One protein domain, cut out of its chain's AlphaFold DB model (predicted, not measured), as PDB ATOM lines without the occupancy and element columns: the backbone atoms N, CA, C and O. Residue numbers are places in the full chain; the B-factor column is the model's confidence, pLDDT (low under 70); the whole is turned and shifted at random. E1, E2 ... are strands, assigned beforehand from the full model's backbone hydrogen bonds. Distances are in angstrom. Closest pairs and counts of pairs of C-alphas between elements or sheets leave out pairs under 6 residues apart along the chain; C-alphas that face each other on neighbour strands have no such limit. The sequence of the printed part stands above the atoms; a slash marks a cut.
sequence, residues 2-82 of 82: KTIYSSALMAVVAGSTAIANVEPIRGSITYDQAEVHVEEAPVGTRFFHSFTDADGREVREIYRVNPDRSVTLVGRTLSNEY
ATOM      1  N   LYS A   2      29.871  19.564 -21.306       29.53
ATOM      2  CA  LYS A   2      28.514  19.017 -21.138       29.53
ATOM      3  C   LYS A   2      27.766  19.159 -22.468       29.53
ATOM      4  O   LYS A   2      27.330  20.244 -22.829       29.53
ATOM      5  N   THR A   3      27.715  18.070 -23.223       42.19
ATOM      6  CA  THR A   3      26.900  17.899 -24.428       42.19
ATOM      7  C   THR A   3      25.441  17.695 -24.016       42.19
ATOM      8  O   THR A   3      25.163  16.925 -23.099       42.19
ATOM      9  N   ILE A   4      24.512  18.404 -24.659       49.00
ATOM     10  CA  ILE A   4      23.067  18.252 -24.440       49.00
ATOM     11  C   ILE A   4      22.509  17.578 -25.694       49.00
ATOM     12  O   ILE A   4      22.553  18.148 -26.782       49.00
ATOM     13  N   TYR A   5      22.061  16.333 -25.548       54.28
ATOM     14  CA  TYR A   5      21.482  15.532 -26.621       54.28
ATOM     15  C   TYR A   5      20.008  15.920 -26.802       54.28
ATOM     16  O   TYR A   5      19.171  15.586 -25.967       54.28
ATOM     17  N   SER A   6      19.693  16.634 -27.883       45.56
ATOM     18  CA  SER A   6      18.311  16.858 -28.321       45.56
ATOM     19  C   SER A   6      17.798  15.609 -29.030       45.56
ATOM     20  O   SER A   6      18.147  15.363 -30.181       45.56
ATOM     21  N   SER A   7      16.962  14.826 -28.350       51.75
ATOM     22  CA  SER A   7      16.225  13.724 -28.970       51.75
ATOM     23  C   SER A   7      14.837  14.229 -29.363       51.75
ATOM     24  O   SER A   7      13.987  14.464 -28.507       51.75
ATOM     25  N   ALA A   8      14.624  14.442 -30.661       57.34
ATOM     26  CA  ALA A   8      13.320  14.777 -31.220       57.34
ATOM     27  C   ALA A   8      12.438  13.519 -31.238       57.34
ATOM     28  O   ALA A   8      12.735  12.550 -31.936       57.34
ATOM     29  N   LEU A   9      11.363  13.526 -30.451       54.94
ATOM     30  CA  LEU A   9      10.378  12.450 -30.408       54.94
ATOM     31  C   LEU A   9       9.353  12.671 -31.532       54.94
ATOM     32  O   LEU A   9       8.469  13.516 -31.412       54.94
ATOM     33  N   MET A  10       9.481  11.936 -32.639       54.94
ATOM     34  CA  MET A  10       8.440  11.889 -33.670       54.94
ATOM     35  C   MET A  10       7.314  10.958 -33.217       54.94
ATOM     36  O   MET A  10       7.441   9.737 -33.275       54.94
ATOM     37  N   ALA A  11       6.206  11.541 -32.766       57.22
ATOM     38  CA  ALA A  11       4.962  10.817 -32.550       57.22
ATOM     39  C   ALA A  11       4.251  10.632 -33.901       57.22
ATOM     40  O   ALA A  11       3.679  11.574 -34.447       57.22
ATOM     41  N   VAL A  12       4.298   9.416 -34.451       62.88
ATOM     42  CA  VAL A  12       3.436   9.018 -35.570       62.88
ATOM     43  C   VAL A  12       2.033   8.797 -35.008       62.88
ATOM     44  O   VAL A  12       1.772   7.801 -34.337       62.88
ATOM     45  N   VAL A  13       1.127   9.741 -35.260       61.72
ATOM     46  CA  VAL A  13      -0.311   9.521 -35.077       61.72
ATOM     47  C   VAL A  13      -0.772   8.585 -36.193       61.72
ATOM     48  O   VAL A  13      -0.879   8.977 -37.353       61.72
ATOM     49  N   ALA A  14      -1.023   7.326 -35.838       58.44
ATOM     50  CA  ALA A  14      -1.840   6.435 -36.646       58.44
ATOM     51  C   ALA A  14      -3.290   6.922 -36.523       58.44
ATOM     52  O   ALA A  14      -3.974   6.648 -35.539       58.44
ATOM     53  N   GLY A  15      -3.730   7.736 -37.482       47.06
ATOM     54  CA  GLY A  15      -5.126   8.133 -37.594       47.06
ATOM     55  C   GLY A  15      -5.947   6.930 -38.038       47.06
ATOM     56  O   GLY A  15      -5.982   6.623 -39.226       47.06
ATOM     57  N   SER A  16      -6.585   6.237 -37.098       55.03
ATOM     58  CA  SER A  16      -7.608   5.246 -37.415       55.03
ATOM     59  C   SER A  16      -8.733   5.960 -38.159       55.03
ATOM     60  O   SER A  16      -9.474   6.748 -37.570       55.03
ATOM     61  N   THR A  17      -8.847   5.740 -39.469       52.41
ATOM     62  CA  THR A  17      -9.996   6.200 -40.247       52.41
ATOM     63  C   THR A  17     -11.207   5.407 -39.772       52.41
ATOM     64  O   THR A  17     -11.444   4.297 -40.242       52.41
ATOM     65  N   ALA A  18     -11.942   5.939 -38.798       48.50
ATOM     66  CA  ALA A  18     -13.255   5.424 -38.442       48.50
ATOM     67  C   ALA A  18     -14.169   5.656 -39.652       48.50
ATOM     68  O   ALA A  18     -14.650   6.765 -39.891       48.50
ATOM     69  N   ILE A  19     -14.321   4.624 -40.479       52.81
ATOM     70  CA  ILE A  19     -15.335   4.597 -41.524       52.81
ATOM     71  C   ILE A  19     -16.667   4.648 -40.774       52.81
ATOM     72  O   ILE A  19     -16.877   3.894 -39.832       52.81
ATOM     73  N   ALA A  20     -17.551   5.579 -41.127       52.44
ATOM     74  CA  ALA A  20     -18.898   5.632 -40.571       52.44
ATOM     75  C   ALA A  20     -19.726   4.468 -41.148       52.44
ATOM     76  O   ALA A  20     -20.588   4.665 -42.003       52.44
ATOM     77  N   ASN A  21     -19.399   3.236 -40.761       61.16
ATOM     78  CA  ASN A  21     -20.164   2.050 -41.109       61.16
ATOM     79  C   ASN A  21     -21.300   1.875 -40.100       61.16
ATOM     80  O   ASN A  21     -21.128   2.078 -38.901       61.16
ATOM     81  N   VAL A  22     -22.483   1.504 -40.589       71.25
ATOM     82  CA  VAL A  22     -23.572   1.069 -39.711       71.25
ATOM     83  C   VAL A  22     -23.072  -0.157 -38.951       71.25
ATOM     84  O   VAL A  22     -22.626  -1.122 -39.574       71.25
ATOM     85  N   GLU A  23     -23.108  -0.103 -37.620       76.44
ATOM     86  CA  GLU A  23     -22.605  -1.190 -36.782       76.44
ATOM     87  C   GLU A  23     -23.477  -2.447 -36.987       76.44
ATOM     88  O   GLU A  23     -24.714  -2.378 -36.864       76.44
ATOM     89  N   PRO A  24     -22.881  -3.601 -37.327       80.12
ATOM     90  CA  PRO A  24     -23.603  -4.866 -37.417       80.12
ATOM     91  C   PRO A  24     -24.249  -5.233 -36.071       80.12
ATOM     92  O   PRO A  24     -23.672  -4.984 -35.016       80.12
ATOM     93  N   ILE A  25     -25.435  -5.844 -36.091       83.81
ATOM     94  CA  ILE A  25     -26.103  -6.379 -34.889       83.81
ATOM     95  C   ILE A  25     -26.229  -7.891 -34.993       83.81
ATOM     96  O   ILE A  25     -26.020  -8.465 -36.060       83.81
ATOM     97  N   ARG A  26     -26.577  -8.555 -33.890       81.62
ATOM     98  CA  ARG A  26     -26.749 -10.007 -33.873       81.62
ATOM     99  C   ARG A  26     -27.749 -10.422 -34.960       81.62
ATOM    100  O   ARG A  26     -28.906 -10.039 -34.905       81.62
ATOM    101  N   GLY A  27     -27.295 -11.218 -35.929       79.62
ATOM    102  CA  GLY A  27     -28.097 -11.641 -37.086       79.62
ATOM    103  C   GLY A  27     -27.757 -10.925 -38.399       79.62
ATOM    104  O   GLY A  27     -28.110 -11.436 -39.463       79.62
ATOM    105  N   SER A  28     -27.011  -9.815 -38.354       82.81
ATOM    106  CA  SER A  28     -26.392  -9.203 -39.532       82.81
ATOM    107  C   SER A  28     -25.375 -10.152 -40.166       82.81
ATOM    108  O   SER A  28     -24.652 -10.866 -39.470       82.81
ATOM    109  N   ILE A  29     -25.245 -10.087 -41.489       81.25
ATOM    110  CA  ILE A  29     -24.257 -10.863 -42.254       81.25
ATOM    111  C   ILE A  29     -22.831 -10.514 -41.805       81.25
ATOM    112  O   ILE A  29     -21.979 -11.379 -41.658       81.25
ATOM    113  N   THR A  30     -22.580  -9.240 -41.509       81.88
ATOM    114  CA  THR A  30     -21.266  -8.747 -41.079       81.88
ATOM    115  C   THR A  30     -21.070  -8.758 -39.555       81.88
ATOM    116  O   THR A  30     -20.169  -8.084 -39.075       81.88
ATOM    117  N   TYR A  31     -21.909  -9.455 -38.770       80.06
ATOM    118  CA  TYR A  31     -21.845  -9.406 -37.294       80.06
ATOM    119  C   TYR A  31     -20.630 -10.115 -36.686       80.06
ATOM    120  O   TYR A  31     -19.993  -9.565 -35.797       80.06
ATOM    121  N   ASP A  32     -20.315 -11.320 -37.161       69.62
ATOM    122  CA  ASP A  32     -19.232 -12.163 -36.617       69.62
ATOM    123  C   ASP A  32     -18.211 -12.566 -37.697       69.62
ATOM    124  O   ASP A  32     -17.295 -13.350 -37.468       69.62
ATOM    125  N   GLN A  33     -18.378 -12.059 -38.919       61.41
ATOM    126  CA  GLN A  33     -17.632 -12.535 -40.076       61.41
ATOM    127  C   GLN A  33     -16.550 -11.534 -40.474       61.41
ATOM    128  O   GLN A  33     -16.841 -10.380 -40.778       61.41
ATOM    129  N   ALA A  34     -15.304 -12.014 -40.500       57.00
ATOM    130  CA  ALA A  34     -14.138 -11.234 -40.908       57.00
ATOM    131  C   ALA A  34     -14.187 -10.813 -42.390       57.00
ATOM    132  O   ALA A  34     -13.677  -9.752 -42.728       57.00
ATOM    133  N   GLU A  35     -14.828 -11.599 -43.263       57.81
ATOM    134  CA  GLU A  35     -15.037 -11.249 -44.671       57.81
ATOM    135  C   GLU A  35     -16.167 -12.125 -45.239       57.81
ATOM    136  O   GLU A  35     -16.045 -13.349 -45.300       57.81
ATOM    137  N   VAL A  36     -17.308 -11.527 -45.598       62.16
ATOM    138  CA  VAL A  36     -18.379 -12.240 -46.315       62.16
ATOM    139  C   VAL A  36     -18.294 -11.873 -47.778       62.16
ATOM    140  O   VAL A  36     -18.485 -10.711 -48.144       62.16
ATOM    141  N   HIS A  37     -18.030 -12.878 -48.609       62.62
ATOM    142  CA  HIS A  37     -17.998 -12.716 -50.051       62.62
ATOM    143  C   HIS A  37     -19.294 -13.207 -50.667       62.62
ATOM    144  O   HIS A  37     -19.734 -14.329 -50.420       62.62
ATOM    145  N   VAL A  38     -19.891 -12.370 -51.508       66.75
ATOM    146  CA  VAL A  38     -21.015 -12.781 -52.348       66.75
ATOM    147  C   VAL A  38     -20.452 -13.091 -53.725       66.75
ATOM    148  O   VAL A  38     -20.239 -12.196 -54.538       66.75
ATOM    149  N   GLU A  39     -20.157 -14.367 -53.970       64.00
ATOM    150  CA  GLU A  39     -19.543 -14.818 -55.227       64.00
ATOM    151  C   GLU A  39     -20.519 -14.827 -56.411       64.00
ATOM    152  O   GLU A  39     -20.095 -14.802 -57.565       64.00
ATOM    153  N   GLU A  40     -21.821 -14.821 -56.128       68.75
ATOM    154  CA  GLU A  40     -22.877 -14.983 -57.131       68.75
ATOM    155  C   GLU A  40     -23.432 -13.645 -57.662       68.75
ATOM    156  O   GLU A  40     -24.095 -13.610 -58.697       68.75
ATOM    157  N   ALA A  41     -23.138 -12.520 -56.998       69.06
ATOM    158  CA  ALA A  41     -23.678 -11.213 -57.368       69.06
ATOM    159  C   ALA A  41     -22.632 -10.325 -58.076       69.06
ATOM    160  O   ALA A  41     -21.488 -10.231 -57.622       69.06
ATOM    161  N   PRO A  42     -23.008  -9.600 -59.149       76.56
ATOM    162  CA  PRO A  42     -22.135  -8.606 -59.762       76.56
ATOM    163  C   PRO A  42     -21.725  -7.517 -58.761       76.56
ATOM    164  O   PRO A  42     -22.525  -7.101 -57.915       76.56
ATOM    165  N   VAL A  43     -20.513  -6.982 -58.915       80.12
ATOM    166  CA  VAL A  43     -20.036  -5.820 -58.148       80.12
ATOM    167  C   VAL A  43     -21.029  -4.660 -58.268       80.12
ATOM    168  O   VAL A  43     -21.505  -4.337 -59.354       80.12
ATOM    169  N   GLY A  44     -21.332  -4.012 -57.144       78.50
ATOM    170  CA  GLY A  44     -22.284  -2.905 -57.065       78.50
ATOM    171  C   GLY A  44     -23.739  -3.331 -56.873       78.50
ATOM    172  O   GLY A  44     -24.573  -2.466 -56.594       78.50
ATOM    173  N   THR A  45     -24.043  -4.630 -56.954       83.62
ATOM    174  CA  THR A  45     -25.378  -5.157 -56.645       83.62
ATOM    175  C   THR A  45     -25.738  -4.862 -55.198       83.62
ATOM    176  O   THR A  45     -24.897  -4.924 -54.294       83.62
ATOM    177  N   ARG A  46     -27.011  -4.527 -54.991       87.25
ATOM    178  CA  ARG A  46     -27.593  -4.332 -53.670       87.25
ATOM    179  C   ARG A  46     -28.568  -5.459 -53.396       87.25
ATOM    180  O   ARG A  46     -29.423  -5.729 -54.235       87.25
ATOM    181  N   PHE A  47     -28.451  -6.088 -52.238       85.81
ATOM    182  CA  PHE A  47     -29.371  -7.134 -51.811       85.81
ATOM    183  C   PHE A  47     -29.859  -6.868 -50.391       85.81
ATOM    184  O   PHE A  47     -29.276  -6.072 -49.649       85.81
ATOM    185  N   PHE A  48     -30.969  -7.515 -50.049       88.62
ATOM    186  CA  PHE A  48     -31.615  -7.365 -48.758       88.62
ATOM    187  C   PHE A  48     -31.377  -8.607 -47.911       88.62
ATOM    188  O   PHE A  48     -31.477  -9.724 -48.410       88.62
ATOM    189  N   HIS A  49     -31.127  -8.398 -46.627       86.88
ATOM    190  CA  HIS A  49     -31.099  -9.453 -45.621       86.88
ATOM    191  C   HIS A  49     -32.129  -9.105 -44.562       86.88
ATOM    192  O   HIS A  49     -32.102  -7.997 -44.030       86.88
ATOM    193  N   SER A  50     -33.088  -9.993 -44.323       88.50
ATOM    194  CA  SER A  50     -34.140  -9.762 -43.333       88.50
ATOM    195  C   SER A  50     -34.065 -10.838 -42.264       88.50
ATOM    196  O   SER A  50     -34.008 -12.021 -42.591       88.50
ATOM    197  N   PHE A  51     -34.036 -10.428 -41.002       88.12
ATOM    198  CA  PHE A  51     -33.958 -11.327 -39.856       88.12
ATOM    199  C   PHE A  51     -34.704 -10.737 -38.660       88.12
ATOM    200  O   PHE A  51     -34.957  -9.535 -38.597       88.12
ATOM    201  N   THR A  52     -35.051 -11.594 -37.707       87.94
ATOM    202  CA  THR A  52     -35.609 -11.172 -36.422       87.94
ATOM    203  C   THR A  52     -34.475 -11.000 -35.420       87.94
ATOM    204  O   THR A  52     -33.702 -11.933 -35.198       87.94
ATOM    205  N   ASP A  53     -34.360  -9.808 -34.842       85.12
ATOM    206  CA  ASP A  53     -33.370  -9.516 -33.803       85.12
ATOM    207  C   ASP A  53     -33.772 -10.123 -32.444       85.12
ATOM    208  O   ASP A  53     -34.897 -10.598 -32.268       85.12
ATOM    209  N   ALA A  54     -32.860 -10.113 -31.467       82.06
ATOM    210  CA  ALA A  54     -33.082 -10.677 -30.133       82.06
ATOM    211  C   ALA A  54     -34.319 -10.105 -29.413       82.06
ATOM    212  O   ALA A  54     -34.969 -10.826 -28.658       82.06
ATOM    213  N   ASP A  55     -34.675  -8.848 -29.683       84.12
ATOM    214  CA  ASP A  55     -35.869  -8.182 -29.151       84.12
ATOM    215  C   ASP A  55     -37.172  -8.527 -29.909       84.12
ATOM    216  O   ASP A  55     -38.220  -7.942 -29.646       84.12
ATOM    217  N   GLY A  56     -37.134  -9.451 -30.879       84.94
ATOM    218  CA  GLY A  56     -38.303  -9.845 -31.678       84.94
ATOM    219  C   GLY A  56     -38.667  -8.862 -32.795       84.94
ATOM    220  O   GLY A  56     -39.718  -8.990 -33.418       84.94
ATOM    221  N   ARG A  57     -37.806  -7.875 -33.064       86.88
ATOM    222  CA  ARG A  57     -38.006  -6.850 -34.097       86.88
ATOM    223  C   ARG A  57     -37.620  -7.399 -35.466       86.88
ATOM    224  O   ARG A  57     -36.569  -8.025 -35.590       86.88
ATOM    225  N   GLU A  58     -38.411  -7.117 -36.501       89.81
ATOM    226  CA  GLU A  58     -37.992  -7.418 -37.871       89.81
ATOM    227  C   GLU A  58     -36.975  -6.368 -38.331       89.81
ATOM    228  O   GLU A  58     -37.226  -5.159 -38.350       89.81
ATOM    229  N   VAL A  59     -35.794  -6.851 -38.692       89.06
ATOM    230  CA  VAL A  59     -34.685  -6.045 -39.178       89.06
ATOM    231  C   VAL A  59     -34.489  -6.341 -40.648       89.06
ATOM    232  O   VAL A  59     -34.288  -7.488 -41.037       89.06
ATOM    233  N   ARG A  60     -34.499  -5.290 -41.467       90.88
ATOM    234  CA  ARG A  60     -34.193  -5.361 -42.893       90.88
ATOM    235  C   ARG A  60     -32.946  -4.555 -43.188       90.88
ATOM    236  O   ARG A  60     -32.928  -3.332 -43.083       90.88
ATOM    237  N   GLU A  61     -31.904  -5.242 -43.604       90.62
ATOM    238  CA  GLU A  61     -30.619  -4.657 -43.948       90.62
ATOM    239  C   GLU A  61     -30.411  -4.616 -45.452       90.62
ATOM    240  O   GLU A  61     -30.872  -5.489 -46.189       90.62
ATOM    241  N   ILE A  62     -29.702  -3.584 -45.899       90.50
ATOM    242  CA  ILE A  62     -29.319  -3.382 -47.288       90.50
ATOM    243  C   ILE A  62     -27.807  -3.484 -47.365       90.50
ATOM    244  O   ILE A  62     -27.084  -2.667 -46.789       90.50
ATOM    245  N   TYR A  63     -27.344  -4.457 -48.134       88.25
ATOM    246  CA  TYR A  63     -25.933  -4.688 -48.379       88.25
ATOM    247  C   TYR A  63     -25.569  -4.274 -49.795       88.25
ATOM    248  O   TYR A  63     -26.388  -4.363 -50.711       88.25
ATOM    249  N   ARG A  64     -24.332  -3.815 -49.972       88.62
ATOM    250  CA  ARG A  64     -23.731  -3.551 -51.280       88.62
ATOM    251  C   ARG A  64     -22.504  -4.430 -51.457       88.62
ATOM    252  O   ARG A  64     -21.658  -4.472 -50.570       88.62
ATOM    253  N   VAL A  65     -22.407  -5.069 -52.619       87.31
ATOM    254  CA  VAL A  65     -21.215  -5.820 -53.027       87.31
ATOM    255  C   VAL A  65     -20.154  -4.844 -53.531       87.31
ATOM    256  O   VAL A  65     -20.400  -4.063 -54.457       87.31
ATOM    257  N   ASN A  66     -18.982  -4.872 -52.914       84.56
ATOM    258  CA  ASN A  66     -17.837  -4.037 -53.249       84.56
ATOM    259  C   ASN A  66     -16.992  -4.648 -54.385       84.56
ATOM    260  O   ASN A  66     -17.202  -5.802 -54.764       84.56
ATOM    261  N   PRO A  67     -16.043  -3.891 -54.973       84.38
ATOM    262  CA  PRO A  67     -15.177  -4.384 -56.054       84.38
ATOM    263  C   PRO A  67     -14.294  -5.581 -55.683       84.38
ATOM    264  O   PRO A  67     -13.972  -6.390 -56.546       84.38
ATOM    265  N   ASP A  68     -13.942  -5.706 -54.409       81.12
ATOM    266  CA  ASP A  68     -13.220  -6.832 -53.802       81.12
ATOM    267  C   ASP A  68     -14.147  -8.008 -53.428       81.12
ATOM    268  O   ASP A  68     -13.721  -8.963 -52.787       81.12
ATOM    269  N   ARG A  69     -15.427  -7.948 -53.831       78.19
ATOM    270  CA  ARG A  69     -16.508  -8.884 -53.475       78.19
ATOM    271  C   ARG A  69     -16.855  -8.933 -51.989       78.19
ATOM    272  O   ARG A  69     -17.696  -9.752 -51.618       78.19
ATOM    273  N   SER A  70     -16.279  -8.068 -51.156       81.38
ATOM    274  CA  SER A  70     -16.748  -7.894 -49.783       81.38
ATOM    275  C   SER A  70     -18.150  -7.280 -49.784       81.38
ATOM    276  O   SER A  70     -18.581  -6.647 -50.758       81.38
ATOM    277  N   VAL A  71     -18.884  -7.457 -48.691       84.38
ATOM    278  CA  VAL A  71     -20.182  -6.805 -48.499       84.38
ATOM    279  C   VAL A  71     -20.089  -5.723 -47.443       84.38
ATOM    280  O   VAL A  71     -19.551  -5.923 -46.358       84.38
ATOM    281  N   THR A  72     -20.664  -4.565 -47.745       84.75
ATOM    282  CA  THR A  72     -20.821  -3.488 -46.767       84.75
ATOM    283  C   THR A  72     -22.290  -3.273 -46.472       84.75
ATOM    284  O   THR A  72     -23.108  -3.136 -47.386       84.75
ATOM    285  N   LEU A  73     -22.610  -3.206 -45.181       86.94
ATOM    286  CA  LEU A  73     -23.906  -2.752 -44.706       86.94
ATOM    287  C   LEU A  73     -24.040  -1.254 -44.998       86.94
ATOM    288  O   LEU A  73     -23.363  -0.427 -44.387       86.94
ATOM    289  N   VAL A  74     -24.904  -0.901 -45.951       88.38
ATOM    290  CA  VAL A  74     -25.129   0.498 -46.356       88.38
ATOM    291  C   VAL A  74     -26.373   1.108 -45.716       88.38
ATOM    292  O   VAL A  74     -26.566   2.319 -45.789       88.38
ATOM    293  N   GLY A  75     -27.233   0.294 -45.106       86.81
ATOM    294  CA  GLY A  75     -28.415   0.780 -44.405       86.81
ATOM    295  C   GLY A  75     -29.191  -0.328 -43.707       86.81
ATOM    296  O   GLY A  75     -29.116  -1.493 -44.092       86.81
ATOM    297  N   ARG A  76     -29.964   0.058 -42.694       89.75
ATOM    298  CA  ARG A  76     -30.856  -0.817 -41.932       89.75
ATOM    299  C   ARG A  76     -32.183  -0.103 -41.702       89.75
ATOM    300  O   ARG A  76     -32.192   1.062 -41.316       89.75
ATOM    301  N   THR A  77     -33.277  -0.827 -41.886       88.06
ATOM    302  CA  THR A  77     -34.630  -0.421 -41.503       88.06
ATOM    303  C   THR A  77     -35.140  -1.396 -40.452       88.06
ATOM    304  O   THR A  77     -34.973  -2.606 -40.591       88.06
ATOM    305  N   LEU A  78     -35.745  -0.868 -39.390       86.50
ATOM    306  CA  LEU A  78     -36.413  -1.663 -38.365       86.50
ATOM    307  C   LEU A  78     -37.917  -1.576 -38.625       86.50
ATOM    308  O   LEU A  78     -38.478  -0.483 -38.533       86.50
ATOM    309  N   SER A  79     -38.555  -2.698 -38.942       78.62
ATOM    310  CA  SER A  79     -40.012  -2.775 -38.995       78.62
ATOM    311  C   SER A  79     -40.497  -3.009 -37.566       78.62
ATOM    312  O   SER A  79     -40.256  -4.057 -36.967       78.62
ATOM    313  N   ASN A  80     -41.117  -1.989 -36.982       66.56
ATOM    314  CA  ASN A  80     -41.913  -2.153 -35.777       66.56
ATOM    315  C   ASN A  80     -43.354  -2.254 -36.265       66.56
ATOM    316  O   ASN A  80     -43.973  -1.221 -36.507       66.56
ATOM    317  N   GLU A  81     -43.845  -3.467 -36.506       60.97
ATOM    318  CA  GLU A  81     -45.280  -3.666 -36.710       60.97
ATOM    319  C   GLU A  81     -45.957  -3.158 -35.418       60.97
ATOM    320  O   GLU A  81     -45.704  -3.693 -34.337       60.97
ATOM    321  N   TYR A  82     -46.649  -2.018 -35.515       53.69
ATOM    322  CA  TYR A  82     -47.279  -1.298 -34.398       53.69
ATOM    323  C   TYR A  82     -48.629  -1.907 -34.029       53.69
ATOM    324  O   TYR A  82     -49.387  -2.259 -34.960       53.69
TER     325      TYR A  82
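What this domain is: This is residues 2 to 82 of the 82 residues of an uncharacterized protein of Rhizobium sp. Root1240 (UniProt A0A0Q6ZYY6). With little regular structure, a long free tail, residues 2 to 19, sticks out from a small head, a strongly twisted three-strand sheet with residues 24 to 31 looped over one face. Of 81 printed residues, 24 are in E1, E2 and E3, an all-strand meander, each strand the antiparallel neighbour of the one before. The whole is extended, radius of gyration of the C-alphas 20.9 A, spanning 78 by 34 by 17 A.

Where its parts are: After residues 2 to 45, with no named element, E1, residues 46 to 52, begins at C-alpha (-27.593, -4.332, -53.670) and measures 20.2 A. E2, residues 58 to 65, measures 22.7 A. E3, residues 71 to 79, measures 22.4 A, bends by 60 degrees at residue 74 and ends at C-alpha (-40.012, -2.775, -38.995).

How they stand to each other: Inner strand E2 forms hairpins with E1, at 154 degrees, N 49 to O 61 3.0 A, and E3, at 158 degrees, N 62 to O 75 2.8 A.

The domain as a whole: The body without the tail spans 38 by 23 by 20 A. The printed part has no cut; both links are tight. pLDDT is under 70 in residues 2 to 21, 32 to 41 and 80 to 82.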